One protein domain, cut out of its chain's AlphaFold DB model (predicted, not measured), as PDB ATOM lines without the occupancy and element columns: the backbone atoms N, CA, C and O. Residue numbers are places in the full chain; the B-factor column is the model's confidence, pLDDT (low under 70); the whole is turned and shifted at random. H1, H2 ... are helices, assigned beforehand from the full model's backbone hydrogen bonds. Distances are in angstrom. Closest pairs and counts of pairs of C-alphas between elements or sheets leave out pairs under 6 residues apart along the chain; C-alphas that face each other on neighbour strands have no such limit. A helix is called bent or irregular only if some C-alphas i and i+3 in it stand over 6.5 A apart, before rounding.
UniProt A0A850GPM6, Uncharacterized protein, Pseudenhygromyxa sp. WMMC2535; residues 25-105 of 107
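AT A GLANCE: This is residues 25 to 105 of the 107 residues of an uncharacterized protein of Pseudenhygromyxa sp. WMMC2535 (UniProt A0A850GPM6). H2 folds back side by side with both arms of the long bent helix H1, and H3 packs at a steep tilt on H1a and on residues 66 to 70 of H2. Short H4 is near H2. The printed part has 81 residues with four named helices, H1 to H4 in order, and no named strand: all helix. It is compact, radius of gyration of the C-alphas 11.9 A, spanning 37 by 25 by 19 A.

IN THESE COORDINATES: H1, residues 25 to 47, assigned as one helix by its hydrogen bonds, is bent: C-alphas 35 and 38 are 6.8 A apart. Arm H1a, residues 25 to 35, 15.3 A, begins at (-29.136, 34.420, -19.885); arm H1b, residues 38 to 47, measures 14.1 A. H2 is residues 56 to 70, 21.6 A; H3, 76 to 89, 20.1 A; H4, 99 to 103, 6.6 A, ends at (-18.700, 55.587, -34.795).

HOW THE PARTS SIT: H1b and H2 form a hairpin, touching with H2 residues 57 to 61 alone, closest C-alphas Cys 41 and Cys 57, 5.4 A. H3 touches H1a at 38 degrees, a steep tilt, closest C-alphas Leu 30 and Trp 86, 7.4 A. H4 is close to H2 but not clearly touching, closest C-alphas Lys 59 and Arg 102, 5.3 A. In H1a, H1b, H2, H3 and H4 every O i to N i+4 pair is within hydrogen-bond range.

THE WHOLE: The farthest C-alphas, Asp 49 and Gly 73, are 37.1 A apart. The printed part has no cut, no link is long, and no printed residue is under 70 in pLDDT.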
ATOM      1  N   LYS A  25     -29.270  33.041 -20.378       94.62
ATOM      2  CA  LYS A  25     -29.136  34.420 -19.885       94.62
ATOM      3  C   LYS A  25     -29.058  35.417 -21.031       94.62
ATOM      4  O   LYS A  25     -29.736  36.431 -21.003       94.62
ATOM      5  N   ALA A  26     -28.278  35.116 -22.066       96.00
ATOM      6  CA  ALA A  26     -28.190  35.971 -23.243       96.00
ATOM      7  C   ALA A  26     -29.537  36.131 -23.947       96.00
ATOM      8  O   ALA A  26     -29.882  37.226 -24.383       96.00
ATOM      9  N   LYS A  27     -30.320  35.050 -24.029       95.50
ATOM     10  CA  LYS A  27     -31.684  35.112 -24.553       95.50
ATOM     11  C   LYS A  27     -32.586  36.000 -23.690       95.50
ATOM     12  O   LYS A  27     -33.354  36.775 -24.245       95.50
ATOM     13  N   GLU A  28     -32.490  35.884 -22.366       95.50
ATOM     14  CA  GLU A  28     -33.235  36.723 -21.419       95.50
ATOM     15  C   GLU A  28     -32.881  38.208 -21.582       95.50
ATOM     16  O   GLU A  28     -33.786  39.019 -21.767       95.50
ATOM     17  N   GLU A  29     -31.590  38.551 -21.636       96.31
ATOM     18  CA  GLU A  29     -31.130  39.928 -21.861       96.31
ATOM     19  C   GLU A  29     -31.624  40.490 -23.204       96.31
ATOM     20  O   GLU A  29     -32.135  41.608 -23.264       96.31
ATOM     21  N   LEU A  30     -31.538  39.713 -24.291       96.31
ATOM     22  CA  LEU A  30     -32.050  40.129 -25.602       96.31
ATOM     23  C   LEU A  30     -33.561  40.414 -25.558       96.31
ATOM     24  O   LEU A  30     -34.002  41.467 -26.027       96.31
ATOM     25  N   ASP A  31     -34.340  39.509 -24.963       95.62
ATOM     26  CA  ASP A  31     -35.790  39.659 -24.813       95.62
ATOM     27  C   ASP A  31     -36.153  40.866 -23.922       95.62
ATOM     28  O   ASP A  31     -37.170  41.531 -24.146       95.62
ATOM     29  N   ASP A  32     -35.359  41.156 -22.892       95.00
ATOM     30  CA  ASP A  32     -35.587  42.288 -21.996       95.00
ATOM     31  C   ASP A  32     -35.244  43.620 -22.660       95.00
ATOM     32  O   ASP A  32     -36.026  44.571 -22.566       95.00
ATOM     33  N   PHE A  33     -34.156  43.690 -23.425       95.94
ATOM     34  CA  PHE A  33     -33.837  44.875 -24.220       95.94
ATOM     35  C   PHE A  33     -34.916  45.185 -25.262       95.94
ATOM     36  O   PHE A  33     -35.257  46.359 -25.445       95.94
ATOM     37  N   GLU A  34     -35.496  44.169 -25.915       93.19
ATOM     38  CA  GLU A  34     -36.640  44.366 -26.818       93.19
ATOM     39  C   GLU A  34     -37.815  45.045 -26.112       93.19
ATOM     40  O   GLU A  34     -38.377  46.014 -26.627       93.19
ATOM     41  N   LYS A  35     -38.165  44.565 -24.914       91.56
ATOM     42  CA  LYS A  35     -39.314  45.064 -24.145       91.56
ATOM     43  C   LYS A  35     -39.067  46.436 -23.528       91.56
ATOM     44  O   LYS A  35     -40.006  47.219 -23.400       91.56
ATOM     45  N   LEU A  36     -37.841  46.698 -23.075       92.69
ATOM     46  CA  LEU A  36     -37.547  47.822 -22.185       92.69
ATOM     47  C   LEU A  36     -36.869  48.999 -22.890       92.69
ATOM     48  O   LEU A  36     -37.097  50.142 -22.494       92.69
ATOM     49  N   ALA A  37     -36.049  48.747 -23.914       95.06
ATOM     50  CA  ALA A  37     -35.191  49.775 -24.502       95.06
ATOM     51  C   ALA A  37     -35.487  50.029 -25.983       95.06
ATOM     52  O   ALA A  37     -35.678  51.181 -26.389       95.06
ATOM     53  N   TRP A  38     -35.579  48.974 -26.795       97.50
ATOM     54  CA  TRP A  38     -35.672  49.125 -28.249       97.50
ATOM     55  C   TRP A  38     -36.979  49.763 -28.713       97.50
ATOM     56  O   TRP A  38     -36.944  50.628 -29.590       97.50
ATOM     57  N   GLY A  39     -38.104  49.441 -28.068       95.94
ATOM     58  CA  GLY A  39     -39.372  50.133 -28.311       95.94
ATOM     59  C   GLY A  39     -39.252  51.644 -28.105       95.94
ATOM     60  O   GLY A  39     -39.686  52.426 -28.948       95.94
ATOM     61  N   LYS A  40     -38.559  52.073 -27.039       96.38
ATOM     62  CA  LYS A  40     -38.373  53.502 -26.775       96.38
ATOM     63  C   LYS A  40     -37.408  54.162 -27.756       96.38
ATOM     64  O   LYS A  40     -37.636  55.300 -28.161       96.38
ATOM     65  N   CYS A  41     -36.345  53.467 -28.156       97.50
ATOM     66  CA  CYS A  41     -35.432  53.990 -29.169       97.50
ATOM     67  C   CYS A  41     -36.119  54.137 -30.534       97.50
ATOM     68  O   CYS A  41     -35.903  55.142 -31.214       97.50
ATOM     69  N   LYS A  42     -37.001  53.201 -30.906       97.25
ATOM     70  CA  LYS A  42     -37.839  53.317 -32.104       97.25
ATOM     71  C   LYS A  42     -38.699  54.575 -32.072       97.25
ATOM     72  O   LYS A  42     -38.586  55.381 -32.988       97.25
ATOM     73  N   GLU A  43     -39.457  54.787 -30.993       97.31
ATOM     74  CA  GLU A  43     -40.278  55.998 -30.825       97.31
ATOM     75  C   GLU A  43     -39.452  57.279 -31.005       97.31
ATOM     76  O   GLU A  43     -39.815  58.143 -31.793       97.31
ATOM     77  N   ILE A  44     -38.304  57.384 -30.327       96.81
ATOM     78  CA  ILE A  44     -37.443  58.576 -30.398       96.81
ATOM     79  C   ILE A  44     -36.883  58.781 -31.812       96.81
ATOM     80  O   ILE A  44     -36.805  59.907 -32.296       96.81
ATOM     81  N   THR A  45     -36.474  57.699 -32.476       96.88
ATOM     82  CA  THR A  45     -35.929  57.754 -33.839       96.88
ATOM     83  C   THR A  45     -36.989  58.229 -34.832       96.88
ATOM     84  O   THR A  45     -36.697  59.075 -35.675       96.88
ATOM     85  N   GLU A  46     -38.219  57.723 -34.705       97.12
ATOM     86  CA  GLU A  46     -39.363  58.130 -35.527       97.12
ATOM     87  C   GLU A  46     -39.764  59.591 -35.253       97.12
ATOM     88  O   GLU A  46     -39.977  60.353 -36.194       97.12
ATOM     89  N   GLU A  47     -39.798  60.018 -33.985       97.50
ATOM     90  CA  GLU A  47     -40.062  61.414 -33.596       97.50
ATOM     91  C   GLU A  47     -39.018  62.395 -34.157       97.50
ATOM     92  O   GLU A  47     -39.345  63.546 -34.456       97.50
ATOM     93  N   ALA A  48     -37.770  61.946 -34.311       96.06
ATOM     94  CA  ALA A  48     -36.666  62.733 -34.851       96.06
ATOM     95  C   ALA A  48     -36.561  62.703 -36.391       96.06
ATOM     96  O   ALA A  48     -35.641  63.319 -36.930       96.06
ATOM     97  N   ASP A  49     -37.456  61.989 -37.088       96.69
ATOM     98  CA  ASP A  49     -37.380  61.718 -38.538       96.69
ATOM     99  C   ASP A  49     -36.001  61.165 -38.962       96.69
ATOM    100  O   ASP A  49     -35.438  61.495 -40.009       96.69
ATOM    101  N   ALA A  50     -35.411  60.340 -38.091       95.50
ATOM    102  CA  ALA A  50     -34.107  59.731 -38.294       95.50
ATOM    103  C   ALA A  50     -34.239  58.331 -38.910       95.50
ATOM    104  O   ALA A  50     -35.254  57.646 -38.798       95.50
ATOM    105  N   THR A  51     -33.172  57.874 -39.567       96.75
ATOM    106  CA  THR A  51     -33.108  56.496 -40.068       96.75
ATOM    107  C   THR A  51     -32.871  55.533 -38.892       96.75
ATOM    108  O   THR A  51     -32.078  55.852 -38.000       96.75
ATOM    109  N   PRO A  52     -33.510  54.347 -38.858       97.25
ATOM    110  CA  PRO A  52     -33.178  53.315 -37.878       97.25
ATOM    111  C   PRO A  52     -31.672  53.044 -37.829       97.25
ATOM    112  O   PRO A  52     -31.016  52.961 -38.868       97.25
ATOM    113  N   GLY A  53     -31.121  52.960 -36.619       96.69
ATOM    114  CA  GLY A  53     -29.697  52.694 -36.419       96.69
ATOM    115  C   GLY A  53     -28.789  53.917 -36.564       96.69
ATOM    116  O   GLY A  53     -27.583  53.765 -36.418       96.69
ATOM    117  N   THR A  54     -29.321  55.120 -36.827       96.25
ATOM    118  CA  THR A  54     -28.497  56.338 -36.983       96.25
ATOM    119  C   THR A  54     -28.704  57.383 -35.890       96.25
ATOM    120  O   THR A  54     -27.929  58.334 -35.793       96.25
ATOM    121  N   HIS A  55     -29.730  57.223 -35.053       96.50
ATOM    122  CA  HIS A  55     -29.983  58.117 -33.929       96.50
ATOM    123  C   HIS A  55     -29.116  57.750 -32.710       96.50
ATOM    124  O   HIS A  55     -28.773  56.586 -32.503       96.50
ATOM    125  N   TYR A  56     -28.820  58.719 -31.837       96.44
ATOM    126  CA  TYR A  56     -28.010  58.501 -30.628       96.44
ATOM    127  C   TYR A  56     -28.571  57.401 -29.708       96.44
ATOM    128  O   TYR A  56     -27.811  56.666 -29.077       96.44
ATOM    129  N   CYS A  57     -29.897  57.209 -29.677       96.69
ATOM    130  CA  CYS A  57     -30.504  56.119 -28.902       96.69
ATOM    131  C   CYS A  57     -30.025  54.732 -29.358       96.69
ATOM    132  O   CYS A  57     -29.838  53.855 -28.516       96.69
ATOM    133  N   SER A  58     -29.778  54.538 -30.660       97.56
ATOM    134  CA  SER A  58     -29.260  53.282 -31.206       97.56
ATOM    135  C   SER A  58     -27.858  53.005 -30.684       97.56
ATOM    136  O   SER A  58     -27.574  51.893 -30.254       97.56
ATOM    137  N   LYS A  59     -27.008  54.039 -30.625       97.06
ATOM    138  CA  LYS A  59     -25.647  53.942 -30.086       97.06
ATOM    139  C   LYS A  59     -25.646  53.457 -28.642       97.06
ATOM    140  O   LYS A  59     -25.023  52.442 -28.337       97.06
ATOM    141  N   VAL A  60     -26.368  54.156 -27.766       96.88
ATOM    142  CA  VAL A  60     -26.382  53.829 -26.332       96.88
ATOM    143  C   VAL A  60     -27.063  52.495 -26.050       96.88
ATOM    144  O   VAL A  60     -26.585  51.742 -25.209       96.88
ATOM    145  N   THR A  61     -28.141  52.172 -26.772       97.56
ATOM    146  CA  THR A  61     -28.877  50.921 -26.556       97.56
ATOM    147  C   THR A  61     -28.066  49.720 -27.036       97.56
ATOM    148  O   THR A  61     -27.988  48.727 -26.319       97.56
ATOM    149  N   SER A  62     -27.390  49.825 -28.186       97.69
ATOM    150  CA  SER A  62     -26.476  48.781 -28.662       97.69
ATOM    151  C   SER A  62     -25.315  48.540 -27.704       97.69
ATOM    152  O   SER A  62     -25.033  47.391 -27.387       97.69
ATOM    153  N   MET A  63     -24.674  49.603 -27.205       97.12
ATOM    154  CA  MET A  63     -23.585  49.462 -26.229       97.12
ATOM    155  C   MET A  63     -24.067  48.805 -24.935       97.12
ATOM    156  O   MET A  63     -23.399  47.926 -24.406       97.12
ATOM    157  N   ALA A  64     -25.237  49.206 -24.435       97.12
ATOM    158  CA  ALA A  64     -25.804  48.616 -23.230       97.12
ATOM    159  C   ALA A  64     -26.151  47.130 -23.423       97.12
ATOM    160  O   ALA A  64     -25.895  46.338 -22.520       97.12
ATOM    161  N   LEU A  65     -26.672  46.743 -24.595       97.44
ATOM    162  CA  LEU A  65     -26.931  45.340 -24.923       97.44
ATOM    163  C   LEU A  65     -25.631  44.526 -24.971       97.44
ATOM    164  O   LEU A  65     -25.567  43.448 -24.390       97.44
ATOM    165  N   GLU A  66     -24.596  45.034 -25.646       96.62
ATOM    166  CA  GLU A  66     -23.293  44.361 -25.720       96.62
ATOM    167  C   GLU A  66     -22.696  44.149 -24.322       96.62
ATOM    168  O   GLU A  66     -22.303  43.034 -23.992       96.62
ATOM    169  N   MET A  67     -22.728  45.173 -23.464       95.75
ATOM    170  CA  MET A  67     -22.270  45.063 -22.074       95.75
ATOM    171  C   MET A  67     -23.082  44.040 -21.264       95.75
ATOM    172  O   MET A  67     -22.508  43.248 -20.521       95.75
ATOM    173  N   ALA A  68     -24.410  44.016 -21.420       95.94
ATOM    174  CA  ALA A  68     -25.254  43.029 -20.746       95.94
ATOM    175  C   ALA A  68     -24.927  41.596 -21.203       95.94
ATOM    176  O   ALA A  68     -24.871  40.674 -20.391       95.94
ATOM    177  N   LEU A  69     -24.641  41.407 -22.495       96.50
ATOM    178  CA  LEU A  69     -24.238  40.114 -23.045       96.50
ATOM    179  C   LEU A  69     -22.843  39.678 -22.584       96.50
ATOM    180  O   LEU A  69     -22.635  38.479 -22.377       96.50
ATOM    181  N   GLU A  70     -21.909  40.605 -22.365       95.31
ATOM    182  CA  GLU A  70     -20.611  40.303 -21.749       95.31
ATOM    183  C   GLU A  70     -20.771  39.704 -20.339       95.31
ATOM    184  O   GLU A  70     -20.105  38.717 -20.006       95.31
ATOM    185  N   ASP A  71     -21.727  40.205 -19.553       94.69
ATOM    186  CA  ASP A  71     -22.001  39.739 -18.186       94.69
ATOM    187  C   ASP A  71     -22.636  38.331 -18.122       94.69
ATOM    188  O   ASP A  71     -22.639  37.678 -17.070       94.69
ATOM    189  N   THR A  72     -23.129  37.799 -19.249       94.12
ATOM    190  CA  THR A  72     -23.724  36.448 -19.317       94.12
ATOM    191  C   THR A  72     -22.688  35.326 -19.237       94.12
ATOM    192  O   THR A  72     -23.028  34.194 -18.873       94.12
ATOM    193  N   GLY A  73     -21.423  35.628 -19.557       93.69
ATOM    194  CA  GLY A  73     -20.337  34.654 -19.666       93.69
ATOM    195  C   GLY A  73     -20.214  33.978 -21.037       93.69
ATOM    196  O   GLY A  73     -19.428  33.037 -21.165       93.69
ATOM    197  N   LEU A  74     -20.962  34.429 -22.053       94.00
ATOM    198  CA  LEU A  74     -20.718  34.043 -23.444       94.00
ATOM    199  C   LEU A  74     -19.352  34.552 -23.921       94.00
ATOM    200  O   LEU A  74     -18.928  35.649 -23.559       94.00
ATOM    201  N   ASP A  75     -18.678  33.788 -24.782       95.62
ATOM    202  CA  ASP A  75     -17.509  34.304 -25.493       95.62
ATOM    203  C   ASP A  75     -17.912  35.319 -26.579       95.62
ATOM    204  O   ASP A  75     -19.056  35.353 -27.034       95.62
ATOM    205  N   ALA A  76     -16.962  36.142 -27.027       94.25
ATOM    206  CA  ALA A  76     -17.232  37.220 -27.980       94.25
ATOM    207  C   ALA A  76     -17.835  36.734 -29.317       94.25
ATOM    208  O   ALA A  76     -18.626  37.446 -29.938       94.25
ATOM    209  N   ALA A  77     -17.489  35.525 -29.775       96.12
ATOM    210  CA  ALA A  77     -18.045  34.980 -31.011       96.12
ATOM    211  C   ALA A  77     -19.507  34.554 -30.815       96.12
ATOM    212  O   ALA A  77     -20.345  34.807 -31.685       96.12
ATOM    213  N   ALA A  78     -19.821  33.953 -29.668       96.38
ATOM    214  CA  ALA A  78     -21.176  33.589 -29.287       96.38
ATOM    215  C   ALA A  78     -22.057  34.823 -29.036       96.38
ATOM    216  O   ALA A  78     -23.188  34.850 -29.515       96.38
ATOM    217  N   GLN A  79     -21.531  35.867 -28.384       96.50
ATOM    218  CA  GLN A  79     -22.231  37.147 -28.203       96.50
ATOM    219  C   GLN A  79     -22.592  37.775 -29.553       96.50
ATOM    220  O   GLN A  79     -23.759  38.062 -29.820       96.50
ATOM    221  N   LYS A  80     -21.605  37.907 -30.454       96.44
ATOM    222  CA  LYS A  80     -21.832  38.443 -31.800       96.44
ATOM    223  C   LYS A  80     -22.883  37.634 -32.554       96.44
ATOM    224  O   LYS A  80     -23.775  38.207 -33.173       96.44
ATOM    225  N   LYS A  81     -22.809  36.303 -32.476       97.12
ATOM    226  CA  LYS A  81     -23.804  35.429 -33.094       97.12
ATOM    227  C   LYS A  81     -25.203  35.634 -32.504       97.12
ATOM    228  O   LYS A  81     -26.160  35.681 -33.270       97.12
ATOM    229  N   ALA A  82     -25.323  35.763 -31.184       96.94
ATOM    230  CA  ALA A  82     -26.600  35.994 -30.516       96.94
ATOM    231  C   ALA A  82     -27.245  37.309 -30.983       96.94
ATOM    232  O   ALA A  82     -28.417  37.311 -31.353       96.94
ATOM    233  N   ILE A  83     -26.460  38.389 -31.068       97.25
ATOM    234  CA  ILE A  83     -26.911  39.681 -31.600       97.25
ATOM    235  C   ILE A  83     -27.304  39.567 -33.077       97.25
ATOM    236  O   ILE A  83     -28.364  40.046 -33.466       97.25
ATOM    237  N   GLU A  84     -26.480  38.933 -33.917       97.00
ATOM    238  CA  GLU A  84     -26.778  38.776 -35.346       97.00
ATOM    239  C   GLU A  84     -28.055  37.965 -35.593       97.00
ATOM    240  O   GLU A  84     -28.822  38.280 -36.505       97.00
ATOM    241  N   ASP A  85     -28.259  36.892 -34.830       97.31
ATOM    242  CA  ASP A  85     -29.452  36.056 -34.936       97.31
ATOM    243  C   ASP A  85     -30.686  36.829 -34.455       97.31
ATOM    244  O   ASP A  85     -31.698  36.856 -35.159       97.31
ATOM    245  N   TRP A  86     -30.575  37.529 -33.322       97.06
ATOM    246  CA  TRP A  86     -31.622  38.407 -32.805       97.06
ATOM    247  C   TRP A  86     -31.997  39.507 -33.804       97.06
ATOM    248  O   TRP A  86     -33.169  39.632 -34.157       97.06
ATOM    249  N   ALA A  87     -31.020  40.243 -34.343       96.38
ATOM    250  CA  ALA A  87     -31.252  41.349 -35.272       96.38
ATOM    251  C   ALA A  87     -31.923  40.899 -36.582       96.38
ATOM    252  O   ALA A  87     -32.648  41.670 -37.208       96.38
ATOM    253  N   LYS A  88     -31.728  39.643 -37.004       96.75
ATOM    254  CA  LYS A  88     -32.433  39.072 -38.166       96.75
ATOM    255  C   LYS A  88     -33.894  38.729 -37.870       96.75
ATOM    256  O   LYS A  88     -34.698  38.704 -38.800       96.75
ATOM    257  N   SER A  89     -34.225  38.406 -36.620       95.44
ATOM    258  CA  SER A  89     -35.575  37.989 -36.211       95.44
ATOM    259  C   SER A  89     -36.417  39.092 -35.570       95.44
ATOM    260  O   SER A  89     -37.641  38.991 -35.573       95.44
ATOM    261  N   SER A  90     -35.774  40.116 -35.017       95.62
ATOM    262  CA  SER A  90     -36.418  41.195 -34.276       95.62
ATOM    263  C   SER A  90     -36.943  42.284 -35.204       95.62
ATOM    264  O   SER A  90     -36.263  42.687 -36.149       95.62
ATOM    265  N   GLU A  91     -38.106  42.858 -34.882       95.62
ATOM    266  CA  GLU A  91     -38.564  44.094 -35.536       95.62
ATOM    267  C   GLU A  91     -37.636  45.286 -35.245       95.62
ATOM    268  O   GLU A  91     -37.619  46.263 -35.996       95.62
ATOM    269  N   TYR A  92     -36.842  45.191 -34.173       96.94
ATOM    270  CA  TYR A  92     -35.906  46.221 -33.747       96.94
ATOM    271  C   TYR A  92     -34.495  46.021 -34.297       96.94
ATOM    272  O   TYR A  92     -33.629  46.861 -34.064       96.94
ATOM    273  N   GLY A  93     -34.245  44.953 -35.061       96.19
ATOM    274  CA  GLY A  93     -32.907  44.637 -35.561       96.19
ATOM    275  C   GLY A  93     -32.277  45.756 -36.395       96.19
ATOM    276  O   GLY A  93     -31.074  45.972 -36.322       96.19
ATOM    277  N   ALA A  94     -33.089  46.536 -37.119       97.19
ATOM    278  CA  ALA A  94     -32.620  47.697 -37.883       97.19
ATOM    279  C   ALA A  94     -32.198  48.896 -37.008       97.19
ATOM    280  O   ALA A  94     -31.556  49.815 -37.506       97.19
ATOM    281  N   PHE A  95     -32.566  48.911 -35.723       97.50
ATOM    282  CA  PHE A  95     -32.172  49.953 -34.771       97.50
ATOM    283  C   PHE A  95     -30.846  49.645 -34.079       97.50
ATOM    284  O   PHE A  95     -30.282  50.543 -33.456       97.50
ATOM    285  N   TYR A  96     -30.342  48.416 -34.193       97.75
ATOM    286  CA  TYR A  96     -29.041  48.049 -33.663       97.75
ATOM    287  C   TYR A  96     -27.915  48.659 -34.504       97.75
ATOM    288  O   TYR A  96     -27.850  48.467 -35.717       97.75
ATOM    289  N   ALA A  97     -27.008  49.366 -33.836       97.19
ATOM    290  CA  ALA A  97     -25.773  49.878 -34.403       97.19
ATOM    291  C   ALA A  97     -24.586  49.057 -33.878       97.19
ATOM    292  O   ALA A  97     -24.277  49.094 -32.684       97.19
ATOM    293  N   ASP A  98     -23.913  48.325 -34.767       94.94
ATOM    294  CA  ASP A  98     -22.628  47.690 -34.457       94.94
ATOM    295  C   ASP A  98     -21.519  48.733 -34.230       94.94
ATOM    296  O   ASP A  98     -21.731  49.932 -34.409       94.94
ATOM    297  N   GLU A  99     -20.330  48.291 -33.817       93.69
ATOM    298  CA  GLU A  99     -19.197  49.176 -33.518       93.69
ATOM    299  C   GLU A  99     -18.922  50.196 -34.637       93.69
ATOM    300  O   GLU A  99     -18.808  51.390 -34.367       93.69
ATOM    301  N   THR A 100     -18.910  49.754 -35.897       93.81
ATOM    302  CA  THR A 100     -18.656  50.634 -37.047       93.81
ATOM    303  C   THR A 100     -19.798  51.626 -37.266       93.81
ATOM    304  O   THR A 100     -19.555  52.811 -37.496       93.81
ATOM    305  N   ALA A 101     -21.052  51.176 -37.175       94.06
ATOM    306  CA  ALA A 101     -22.208  52.058 -37.292       94.06
ATOM    307  C   ALA A 101     -22.238  53.104 -36.165       94.06
ATOM    308  O   ALA A 101     -22.541  54.268 -36.422       94.06
ATOM    309  N   ARG A 102     -21.866  52.729 -34.934       94.81
ATOM    310  CA  ARG A 102     -21.838  53.635 -33.774       94.81
ATOM    311  C   ARG A 102     -20.836  54.770 -33.904       94.81
ATOM    312  O   ARG A 102     -21.117  55.864 -33.417       94.81
ATOM    313  N   GLU A 103     -19.693  54.535 -34.541       94.62
ATOM    314  CA  GLU A 103     -18.700  55.587 -34.795       94.62
ATOM    315  C   GLU A 103     -19.226  56.677 -35.737       94.62
ATOM    316  O   GLU A 103     -18.801  57.830 -35.652       94.62
ATOM    317  N   ALA A 104     -20.177  56.339 -36.612       94.88
ATOM    318  CA  ALA A 104     -20.816  57.296 -37.511       94.88
ATOM    319  C   ALA A 104     -21.951  58.101 -36.846       94.88
ATOM    320  O   ALA A 104     -22.425  59.074 -37.436       94.88
ATOM    321  N   ILE A 105     -22.390  57.711 -35.642       93.75
ATOM    322  CA  ILE A 105     -23.456  58.387 -34.895       93.75
ATOM    323  C   ILE A 105     -22.838  59.493 -34.019       93.75
ATOM    324  O   ILE A 105     -22.022  59.178 -33.142       93.75
TER     325      ILE A 105